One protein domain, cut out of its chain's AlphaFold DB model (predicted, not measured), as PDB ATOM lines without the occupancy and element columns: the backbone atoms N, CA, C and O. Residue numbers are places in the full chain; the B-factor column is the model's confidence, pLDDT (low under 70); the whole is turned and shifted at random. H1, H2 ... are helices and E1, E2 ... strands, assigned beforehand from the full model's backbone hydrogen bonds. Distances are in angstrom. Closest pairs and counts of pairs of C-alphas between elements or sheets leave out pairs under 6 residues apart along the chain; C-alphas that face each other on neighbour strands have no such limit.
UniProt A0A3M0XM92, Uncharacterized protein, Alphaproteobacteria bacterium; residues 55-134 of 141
ATOM      1  N   ALA A  55     137.950 117.895 216.029       94.62
ATOM      2  CA  ALA A  55     138.674 117.380 214.878       94.62
ATOM      3  C   ALA A  55     138.126 116.037 214.388       94.62
ATOM      4  O   ALA A  55     137.832 115.131 215.169       94.62
ATOM      5  N   VAL A  56     138.051 115.898 213.068       94.94
ATOM      6  CA  VAL A  56     137.687 114.665 212.371       94.94
ATOM      7  C   VAL A  56     138.632 114.399 211.209       94.94
ATOM      8  O   VAL A  56     139.376 115.275 210.765       94.94
ATOM      9  N   ALA A  57     138.595 113.169 210.696       92.62
ATOM     10  CA  ALA A  57     139.354 112.813 209.509       92.62
ATOM     11  C   ALA A  57     138.913 113.683 208.308       92.62
ATOM     12  O   ALA A  57     137.713 113.744 208.006       92.62
ATOM     13  N   PRO A  58     139.854 114.355 207.617       89.12
ATOM     14  CA  PRO A  58     139.537 115.117 206.421       89.12
ATOM     15  C   PRO A  58     139.136 114.183 205.268       89.12
ATOM     16  O   PRO A  58     139.594 113.038 205.203       89.12
ATOM     17  N   PRO A  59     138.290 114.651 204.336       87.62
ATOM     18  CA  PRO A  59     137.913 113.871 203.165       87.62
ATOM     19  C   PRO A  59     139.139 113.551 202.301       87.62
ATOM     20  O   PRO A  59     139.957 114.424 202.000       87.62
ATOM     21  N   SER A  60     139.250 112.294 201.865       87.12
ATOM     22  CA  SER A  60     140.398 111.790 201.097       87.12
ATOM     23  C   SER A  60     140.630 112.554 199.793       87.12
ATOM     24  O   SER A  60     141.779 112.783 199.425       87.12
ATOM     25  N   ALA A  61     139.560 113.008 199.131       86.31
ATOM     26  CA  ALA A  61     139.638 113.817 197.916       86.31
ATOM     27  C   ALA A  61     140.369 115.153 198.144       86.31
ATOM     28  O   ALA A  61     141.204 115.550 197.333       86.31
ATOM     29  N   VAL A  62     140.111 115.820 199.276       84.94
ATOM     30  CA  VAL A  62     140.773 117.088 199.614       84.94
ATOM     31  C   VAL A  62     142.234 116.845 199.968       84.94
ATOM     32  O   VAL A  62     143.103 117.563 199.477       84.94
ATOM     33  N   VAL A  63     142.520 115.795 200.746       84.94
ATOM     34  CA  VAL A  63     143.899 115.405 201.083       84.94
ATOM     35  C   VAL A  63     144.706 115.118 199.812       84.94
ATOM     36  O   VAL A  63     145.800 115.662 199.647       84.94
ATOM     37  N   ALA A  64     144.148 114.340 198.880       84.06
ATOM     38  CA  ALA A  64     144.778 114.030 197.599       84.06
ATOM     39  C   ALA A  64     145.025 115.293 196.758       84.06
ATOM     40  O   ALA A  64     146.142 115.506 196.291       84.06
ATOM     41  N   GLY A  65     144.032 116.182 196.642       81.75
ATOM     42  CA  GLY A  65     144.176 117.438 195.901       81.75
ATOM     43  C   GLY A  65     145.217 118.389 196.505       81.75
ATOM     44  O   GLY A  65     145.933 119.077 195.774       81.75
ATOM     45  N   THR A  66     145.353 118.423 197.834       80.06
ATOM     46  CA  THR A  66     146.420 119.199 198.489       80.06
ATOM     47  C   THR A  66     147.803 118.583 198.294       80.06
ATOM     48  O   THR A  66     148.761 119.325 198.074       80.06
ATOM     49  N   ALA A  67     147.910 117.252 198.308       77.31
ATOM     50  CA  ALA A  67     149.164 116.550 198.050       77.31
ATOM     51  C   ALA A  67     149.634 116.746 196.600       77.31
ATOM     52  O   ALA A  67     150.806 117.038 196.370       77.31
ATOM     53  N   GLU A  68     148.719 116.681 195.632       74.88
ATOM     54  CA  GLU A  68     149.018 116.926 194.218       74.88
ATOM     55  C   GLU A  68     149.519 118.362 193.984       74.88
ATOM     56  O   GLU A  68     150.528 118.577 193.314       74.88
ATOM     57  N   LYS A  69     148.886 119.357 194.623       70.00
ATOM     58  CA  LYS A  69     149.351 120.754 194.576       70.00
ATOM     59  C   LYS A  69     150.728 120.949 195.209       70.00
ATOM     60  O   LYS A  69     151.490 121.784 194.728       70.00
ATOM     61  N   ALA A  70     151.038 120.211 196.274       68.62
ATOM     62  CA  ALA A  70     152.341 120.264 196.932       68.62
ATOM     63  C   ALA A  70     153.448 119.572 196.116       68.62
ATOM     64  O   ALA A  70     154.594 119.998 196.177       68.62
ATOM     65  N   ALA A  71     153.112 118.548 195.327       65.38
ATOM     66  CA  ALA A  71     154.055 117.845 194.453       65.38
ATOM     67  C   ALA A  71     154.404 118.621 193.167       65.38
ATOM     68  O   ALA A  71     155.309 118.228 192.431       65.38
ATOM     69  N   SER A  72     153.697 119.717 192.876       67.56
ATOM     70  CA  SER A  72     153.985 120.548 191.709       67.56
ATOM     71  C   SER A  72     155.339 121.258 191.867       67.56
ATOM     72  O   SER A  72     155.549 121.941 192.872       67.56
ATOM     73  N   PRO A  73     156.244 121.191 190.868       59.41
ATOM     74  CA  PRO A  73     157.588 121.779 190.939       59.41
ATOM     75  C   PRO A  73     157.587 123.311 191.090       59.41
ATOM     76  O   PRO A  73     158.618 123.906 191.388       59.41
ATOM     77  N   ALA A  74     156.430 123.957 190.908       62.41
ATOM     78  CA  ALA A  74     156.229 125.384 191.146       62.41
ATOM     79  C   ALA A  74     155.951 125.738 192.623       62.41
ATOM     80  O   ALA A  74     155.855 126.921 192.953       62.41
ATOM     81  N   SER A  75     155.794 124.757 193.521       54.47
ATOM     82  CA  SER A  75     155.536 124.996 194.942       54.47
ATOM     83  C   SER A  75     156.669 124.424 195.801       54.47
ATOM     84  O   SER A  75     156.659 123.238 196.110       54.47
ATOM     85  N   PRO A  76     157.631 125.244 196.262       52.16
ATOM     86  CA  PRO A  76     158.675 124.807 197.197       52.16
ATOM     87  C   PRO A  76     158.131 124.613 198.631       52.16
ATOM     88  O   PRO A  76     158.835 124.836 199.612       52.16
ATOM     89  N   SER A  77     156.841 124.303 198.778       55.41
ATOM     90  CA  SER A  77     156.130 124.460 200.041       55.41
ATOM     91  C   SER A  77     156.308 123.224 200.934       55.41
ATOM     92  O   SER A  77     156.099 122.106 200.460       55.41
ATOM     93  N   PRO A  78     156.652 123.407 202.225       57.56
ATOM     94  CA  PRO A  78     156.643 122.325 203.206       57.56
ATOM     95  C   PRO A  78     155.252 121.679 203.252       57.56
ATOM     96  O   PRO A  78     154.253 122.346 202.973       57.56
ATOM     97  N   SER A  79     155.200 120.380 203.558       62.00
ATOM     98  CA  SER A  79     153.993 119.548 203.482       62.00
ATOM     99  C   SER A  79     152.738 120.288 203.959       62.00
ATOM    100  O   SER A  79     152.604 120.683 205.118       62.00
ATOM    101  N   ARG A  80     151.796 120.513 203.036       75.06
ATOM    102  CA  ARG A  80     150.546 121.197 203.363       75.06
ATOM    103  C   ARG A  80     149.655 120.247 204.149       75.06
ATOM    104  O   ARG A  80     149.071 119.322 203.588       75.06
ATOM    105  N   ARG A  81     149.588 120.452 205.463       87.88
ATOM    106  CA  ARG A  81     148.716 119.691 206.361       87.88
ATOM    107  C   ARG A  81     147.279 120.192 206.228       87.88
ATOM    108  O   ARG A  81     147.042 121.390 206.104       87.88
ATOM    109  N   VAL A  82     146.325 119.269 206.288       92.31
ATOM    110  CA  VAL A  82     144.888 119.567 206.255       92.31
ATOM    111  C   VAL A  82     144.258 119.101 207.561       92.31
ATOM    112  O   VAL A  82     144.583 118.021 208.056       92.31
ATOM    113  N   VAL A  83     143.356 119.908 208.111       95.00
ATOM    114  CA  VAL A  83     142.539 119.573 209.283       95.00
ATOM    115  C   VAL A  83     141.066 119.737 208.930       95.00
ATOM    116  O   VAL A  83     140.708 120.629 208.164       95.00
ATOM    117  N   ALA A  84     140.204 118.882 209.468       96.12
ATOM    118  CA  ALA A  84     138.761 119.020 209.326       96.12
ATOM    119  C   ALA A  84     138.110 119.077 210.704       96.12
ATOM    120  O   ALA A  84     138.488 118.320 211.597       96.12
ATOM    121  N   LEU A  85     137.146 119.979 210.868       96.81
ATOM    122  CA  LEU A  85     136.433 120.213 212.117       96.81
ATOM    123  C   LEU A  85     134.934 120.022 211.906       96.81
ATOM    124  O   LEU A  85     134.384 120.553 210.940       96.81
ATOM    125  N   CYS A  86     134.278 119.305 212.813       96.12
ATOM    126  CA  CYS A  86     132.823 119.295 212.907       96.12
ATOM    127  C   CYS A  86     132.351 120.471 213.765       96.12
ATOM    128  O   CYS A  86     132.962 120.763 214.792       96.12
ATOM    129  N   TYR A  87     131.283 121.144 213.339       95.88
ATOM    130  CA  TYR A  87     130.706 122.299 214.023       95.88
ATOM    131  C   TYR A  87     129.210 122.453 213.713       95.88
ATOM    132  O   TYR A  87     128.677 121.904 212.743       95.88
ATOM    133  N   GLY A  88     128.503 123.206 214.548       93.69
ATOM    134  CA  GLY A  88     127.098 123.543 214.381       93.69
ATOM    135  C   GLY A  88     126.918 125.053 214.302       93.69
ATOM    136  O   GLY A  88     127.176 125.758 215.265       93.69
ATOM    137  N   ARG A  89     126.380 125.569 213.190       91.75
ATOM    138  CA  ARG A  89     126.174 127.022 212.979       91.75
ATOM    139  C   ARG A  89     125.298 127.727 214.025       91.75
ATOM    140  O   ARG A  89     125.268 128.951 214.046       91.75
ATOM    141  N   LEU A  90     124.526 126.970 214.805       89.38
ATOM    142  CA  LEU A  90     123.657 127.497 215.860       89.38
ATOM    143  C   LEU A  90     124.345 127.564 217.228       89.38
ATOM    144  O   LEU A  90     123.873 128.296 218.090       89.38
ATOM    145  N   VAL A  91     125.410 126.783 217.430       89.56
ATOM    146  CA  VAL A  91     126.084 126.621 218.729       89.56
ATOM    147  C   VAL A  91     127.526 127.118 218.708       89.56
ATOM    148  O   VAL A  91     127.990 127.620 219.721       89.56
ATOM    149  N   ASP A  92     128.193 127.042 217.555       91.44
ATOM    150  CA  ASP A  92     129.576 127.461 217.354       91.44
ATOM    151  C   ASP A  92     129.626 128.766 216.551       91.44
ATOM    152  O   ASP A  92     128.999 128.902 215.489       91.44
ATOM    153  N   SER A  93     130.426 129.722 217.020       92.81
ATOM    154  CA  SER A  93     130.724 130.933 216.259       92.81
ATOM    155  C   SER A  93     131.783 130.674 215.171       92.81
ATOM    156  O   SER A  93     132.666 129.824 215.328       92.81
ATOM    157  N   PRO A  94     131.772 131.431 214.056       93.38
ATOM    158  CA  PRO A  94     132.838 131.354 213.055       93.38
ATOM    159  C   PRO A  94     134.230 131.654 213.630       93.38
ATOM    160  O   PRO A  94     135.223 131.121 213.139       93.38
ATOM    161  N   GLN A  95     134.304 132.512 214.655       94.75
ATOM    162  CA  GLN A  95     135.546 132.826 215.356       94.75
ATOM    163  C   GLN A  95     136.088 131.607 216.107       94.75
ATOM    164  O   GLN A  95     137.247 131.265 215.900       94.75
ATOM    165  N   GLU A  96     135.259 130.910 216.889       94.44
ATOM    166  CA  GLU A  96     135.669 129.690 217.607       94.44
ATOM    167  C   GLU A  96     136.138 128.596 216.647       94.44
ATOM    168  O   GLU A  96     137.159 127.957 216.885       94.44
ATOM    169  N   LEU A  97     135.443 128.421 215.520       95.69
ATOM    170  CA  LEU A  97     135.850 127.468 214.488       95.69
ATOM    171  C   LEU A  97     137.240 127.794 213.918       95.69
ATOM    172  O   LEU A  97     138.062 126.900 213.713       95.69
ATOM    173  N   LEU A  98     137.509 129.074 213.650       96.00
ATOM    174  CA  LEU A  98     138.795 129.530 213.127       96.00
ATOM    175  C   LEU A  98     139.909 129.405 214.174       96.00
ATOM    176  O   LEU A  98     141.033 129.041 213.831       96.00
ATOM    177  N   GLU A  99     139.618 129.723 215.432       95.56
ATOM    178  CA  GLU A  99     140.550 129.589 216.550       95.56
ATOM    179  C   GLU A  99     140.923 128.129 216.798       95.56
ATOM    180  O   GLU A  99     142.111 127.825 216.893       95.56
ATOM    181  N   GLU A 100     139.948 127.220 216.792       95.75
ATOM    182  CA  GLU A 100     140.196 125.783 216.909       95.75
ATOM    183  C   GLU A 100     141.023 125.272 215.720       95.75
ATOM    184  O   GLU A 100     142.003 124.553 215.898       95.75
ATOM    185  N   ALA A 101     140.718 125.707 214.492       96.25
ATOM    186  CA  ALA A 101     141.507 125.327 213.318       96.25
ATOM    187  C   ALA A 101     142.967 125.799 213.433       96.25
ATOM    188  O   ALA A 101     143.895 125.040 213.143       96.25
ATOM    189  N   ARG A 102     143.186 127.036 213.895       95.19
ATOM    190  CA  ARG A 102     144.528 127.582 214.157       95.19
ATOM    191  C   ARG A 102     145.244 126.825 215.263       95.19
ATOM    192  O   ARG A 102     146.438 126.569 215.125       95.19
ATOM    193  N   TYR A 103     144.529 126.451 216.321       94.44
ATOM    194  CA  TYR A 103     145.058 125.650 217.419       94.44
ATOM    195  C   TYR A 103     145.550 124.285 216.919       94.44
ATOM    196  O   TYR A 103     146.703 123.927 217.154       94.44
ATOM    197  N   GLN A 104     144.744 123.577 216.123       94.31
ATOM    198  CA  GLN A 104     145.106 122.278 215.540       94.31
ATOM    199  C   GLN A 104     146.280 122.363 214.547       94.31
ATOM    200  O   GLN A 104     147.097 121.440 214.444       94.31
ATOM    201  N   CYS A 105     146.369 123.469 213.803       91.50
ATOM    202  CA  CYS A 105     147.448 123.724 212.850       91.50
ATOM    203  C   CYS A 105     148.718 124.320 213.482       91.50
ATOM    204  O   CYS A 105     149.762 124.299 212.837       91.50
ATOM    205  N   GLY A 106     148.650 124.866 214.701       91.44
ATOM    206  CA  GLY A 106     149.747 125.622 215.316       91.44
ATOM    207  C   GLY A 106     150.099 126.919 214.572       91.44
ATOM    208  O   GLY A 106     151.245 127.365 214.627       91.44
ATOM    209  N   GLY A 107     149.157 127.513 213.831       91.00
ATOM    210  CA  GLY A 107     149.463 128.628 212.934       91.00
ATOM    211  C   GLY A 107     148.287 129.132 212.093       91.00
ATOM    212  O   GLY A 107     147.132 128.796 212.365       91.00
ATOM    213  N   PRO A 108     148.556 129.979 211.080       92.25
ATOM    214  CA  PRO A 108     147.527 130.495 210.187       92.25
ATOM    215  C   PRO A 108     146.901 129.378 209.347       92.25
ATOM    216  O   PRO A 108     147.560 128.420 208.946       92.25
ATOM    217  N   VAL A 109     145.613 129.534 209.048       94.25
ATOM    218  CA  VAL A 109     144.823 128.547 208.306       94.25
ATOM    219  C   VAL A 109     144.068 129.199 207.162       94.25
ATOM    220  O   VAL A 109     143.711 130.377 207.231       94.25
ATOM    221  N   ARG A 110     143.790 128.412 206.124       93.88
ATOM    222  CA  ARG A 110     142.930 128.791 205.004       93.88
ATOM    223  C   ARG A 110     141.771 127.812 204.894       93.88
ATOM    224  O   ARG A 110     141.992 126.610 204.808       93.88
ATOM    225  N   LEU A 111     140.542 128.320 204.875       94.81
ATOM    226  CA  LEU A 111     139.362 127.496 204.623       94.81
ATOM    227  C   LEU A 111     139.406 126.964 203.181       94.81
ATOM    228  O   LEU A 111     139.597 127.744 202.248       94.81
ATOM    229  N   LEU A 112     139.240 125.653 203.014       92.25
ATOM    230  CA  LEU A 112     139.166 124.994 201.709       92.25
ATOM    231  C   LEU A 112     137.720 124.717 201.308       92.25
ATOM    232  O   LEU A 112     137.314 125.068 200.205       92.25
ATOM    233  N   GLU A 113     136.960 124.090 202.204       92.12
ATOM    234  CA  GLU A 113     135.632 123.557 201.900       92.12
ATOM    235  C   GLU A 113     134.760 123.493 203.158       92.12
ATOM    236  O   GLU A 113     135.269 123.417 204.283       92.12
ATOM    237  N   GLN A 114     133.440 123.532 202.963       93.44
ATOM    238  CA  GLN A 114     132.444 123.304 204.003       93.44
ATOM    239  C   GLN A 114     131.370 122.347 203.486       93.44
ATOM    240  O   GLN A 114     130.716 122.635 202.488       93.44
ATOM    241  N   ASP A 115     131.152 121.257 204.216       91.50
ATOM    242  CA  ASP A 115     130.221 120.194 203.852       91.50
ATOM    243  C   ASP A 115     129.116 120.056 204.897       91.50
ATOM    244  O   ASP A 115     129.368 120.115 206.102       91.50
ATOM    245  N   LEU A 116     127.893 119.801 204.438       86.75
ATOM    246  CA  LEU A 116     126.770 119.412 205.301       86.75
ATOM    247  C   LEU A 116     126.309 117.972 205.060       86.75
ATOM    248  O   LEU A 116     125.673 117.372 205.920       86.75
ATOM    249  N   LEU A 117     126.571 117.436 203.868       80.88
ATOM    250  CA  LEU A 117     126.053 116.149 203.427       80.88
ATOM    251  C   LEU A 117     127.155 115.094 203.573       80.88
ATOM    252  O   LEU A 117     128.297 115.342 203.196       80.88
ATOM    253  N   TRP A 118     126.803 113.913 204.091       80.50
ATOM    254  CA  TRP A 118     127.704 112.750 204.181       80.50
ATOM    255  C   TRP A 118     128.971 112.978 205.025       80.50
ATOM    256  O   TRP A 118     130.036 112.424 204.744       80.50
ATOM    257  N   THR A 119     128.872 113.799 206.071       85.25
ATOM    258  CA  THR A 119     129.965 114.021 207.022       85.25
ATOM    259  C   THR A 119     129.897 112.981 208.152       85.25
ATOM    260  O   THR A 119     128.809 112.540 208.521       85.25
ATOM    261  N   PRO A 120     131.033 112.578 208.753       89.62
ATOM    262  CA  PRO A 120     131.046 111.722 209.943       89.62
ATOM    263  C   PRO A 120     130.690 112.497 211.229       89.62
ATOM    264  O   PRO A 120     131.039 112.070 212.330       89.62
ATOM    265  N   CYS A 121     130.075 113.676 211.104       92.56
ATOM    266  CA  CYS A 121     129.814 114.560 212.225       92.56
ATOM    267  C   CYS A 121     128.557 114.144 213.004       92.56
ATOM    268  O   CYS A 121     127.618 113.574 212.451       92.56
ATOM    269  N   GLY A 122     128.536 114.437 214.308       90.56
ATOM    270  CA  GLY A 122     127.381 114.164 215.160       90.56
ATOM    271  C   GLY A 122     126.175 115.048 214.822       90.56
ATOM    272  O   GLY A 122     126.319 116.142 214.284       90.56
ATOM    273  N   LEU A 123     124.974 114.603 215.209       89.88
ATOM    274  CA  LEU A 123     123.710 115.305 214.922       89.88
ATOM    275  C   LEU A 123     123.659 116.749 215.455       89.88
ATOM    276  O   LEU A 123     122.990 117.590 214.864       89.88
ATOM    277  N   LEU A 124     124.359 117.043 216.557       89.75
ATOM    278  CA  LEU A 124     124.413 118.384 217.156       89.75
ATOM    279  C   LEU A 124     125.348 119.349 216.406       89.75
ATOM    280  O   LEU A 124     125.156 120.560 216.476       89.75
ATOM    281  N   GLN A 125     126.331 118.828 215.671       93.19
ATOM    282  CA  GLN A 125     127.326 119.605 214.925       93.19
ATOM    283  C   GLN A 125     127.466 119.041 213.503       93.19
ATOM    284  O   GLN A 125     128.517 118.517 213.150       93.19
ATOM    285  N   PRO A 126     126.407 119.098 212.675       93.62
ATOM    286  CA  PRO A 126     126.336 118.327 211.431       93.62
ATOM    287  C   PRO A 126     127.260 118.848 210.320       93.62
ATOM    288  O   PRO A 126     127.445 118.175 209.305       93.62
ATOM    289  N   MET A 127     127.820 120.051 210.469       95.12
ATOM    290  CA  MET A 127     128.647 120.662 209.435       95.12
ATOM    291  C   MET A 127     130.108 120.294 209.629       95.12
ATOM    292  O   MET A 127     130.601 120.268 210.751       95.12
ATOM    293  N   ARG A 128     130.821 120.077 208.527       95.88
ATOM    294  CA  ARG A 128     132.272 119.899 208.509       95.88
ATOM    295  C   ARG A 128     132.913 121.074 207.791       95.88
ATOM    296  O   ARG A 128     132.490 121.423 206.696       95.88
ATOM    297  N   ALA A 129     133.948 121.662 208.371       96.56
ATOM    298  CA  ALA A 129     134.802 122.635 207.704       96.56
ATOM    299  C   ALA A 129     136.213 122.067 207.566       96.56
ATOM    300  O   ALA A 129     136.778 121.562 208.535       96.56
ATOM    301  N   THR A 130     136.778 122.156 206.367       95.81
ATOM    302  CA  THR A 130     138.125 121.668 206.065       95.81
ATOM    303  C   THR A 130     139.061 122.853 205.864       95.81
ATOM    304  O   THR A 130     138.774 123.759 205.078       95.81
ATOM    305  N   PHE A 131     140.191 122.843 206.561       95.38
ATOM    306  CA  PHE A 131     141.189 123.902 206.551       95.38
ATOM    307  C   PHE A 131     142.553 123.368 206.125       95.38
ATOM    308  O   PHE A 131     142.973 122.279 206.509       95.38
ATOM    309  N   GLU A 132     143.268 124.183 205.367       93.25
ATOM    310  CA  GLU A 132     144.676 124.005 205.045       93.25
ATOM    311  C   GLU A 132     145.523 124.775 206.060       93.25
ATOM    312  O   GLU A 132     145.337 125.982 206.242       93.25
ATOM    313  N   CYS A 133     146.464 124.090 206.704       91.56
ATOM    314  CA  CYS A 133     147.467 124.726 207.543       91.56
ATOM    315  C   CYS A 133     148.484 125.431 206.641       91.56
ATOM    316  O   CYS A 133     149.113 124.806 205.783       91.56
ATOM    317  N   LEU A 134     148.649 126.736 206.832       88.12
ATOM    318  CA  LEU A 134     149.661 127.508 206.125       88.12
ATOM    319  C   LEU A 134     150.975 127.449 206.915       88.12
ATOM    320  O   LEU A 134     150.934 127.444 208.149       88.12
TER     321      LEU A 134
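AT A GLANCE: This is residues 55 to 134 of the 141 residues of an uncharacterized protein of Alphaproteobacteria bacterium (UniProt A0A3M0XM92). An antiparallel sheet, ordered E1, E3, E2, has H2 packed slantwise over one face, making two layers; H1 grazes the sheet and reaches out toward one end. The printed part has 80 residues, with H1, E1, H2, E2, E3 in that order. It is mixed in class, compact with a radius of gyration of the C-alphas of 13.1 A, and spans 42 by 25 by 14 A.

IN THESE COORDINATES: Find C-alpha 60 at (140.398, 111.790, 201.097), where H1, residues 60 to 71, begins. E1 is 82 to 87, H2 94 to 105, E2 109 to 115; E3, 127 to 133, runs 19.3 A to (147.467, 124.726, 207.543).

HOW THE PARTS SIT: Within hydrogen-bond range, find N 85 and O 129 of E1 and E3, 2.8 A, and N 130 and O 113 of hairpin E2 and E3, 2.9 A. E1, H2, E2 form a split strand-helix-strand unit, same-way strands with E3 between, its crossover right-handed. H2's height over the sheet is 7.7 A. H1 and H2 are apart; both have every O i to N i+4 pair within range.

THE WHOLE: The printed part has no cut. E2 to E3 is a long link. Residues 70 to 79 have pLDDT under 70.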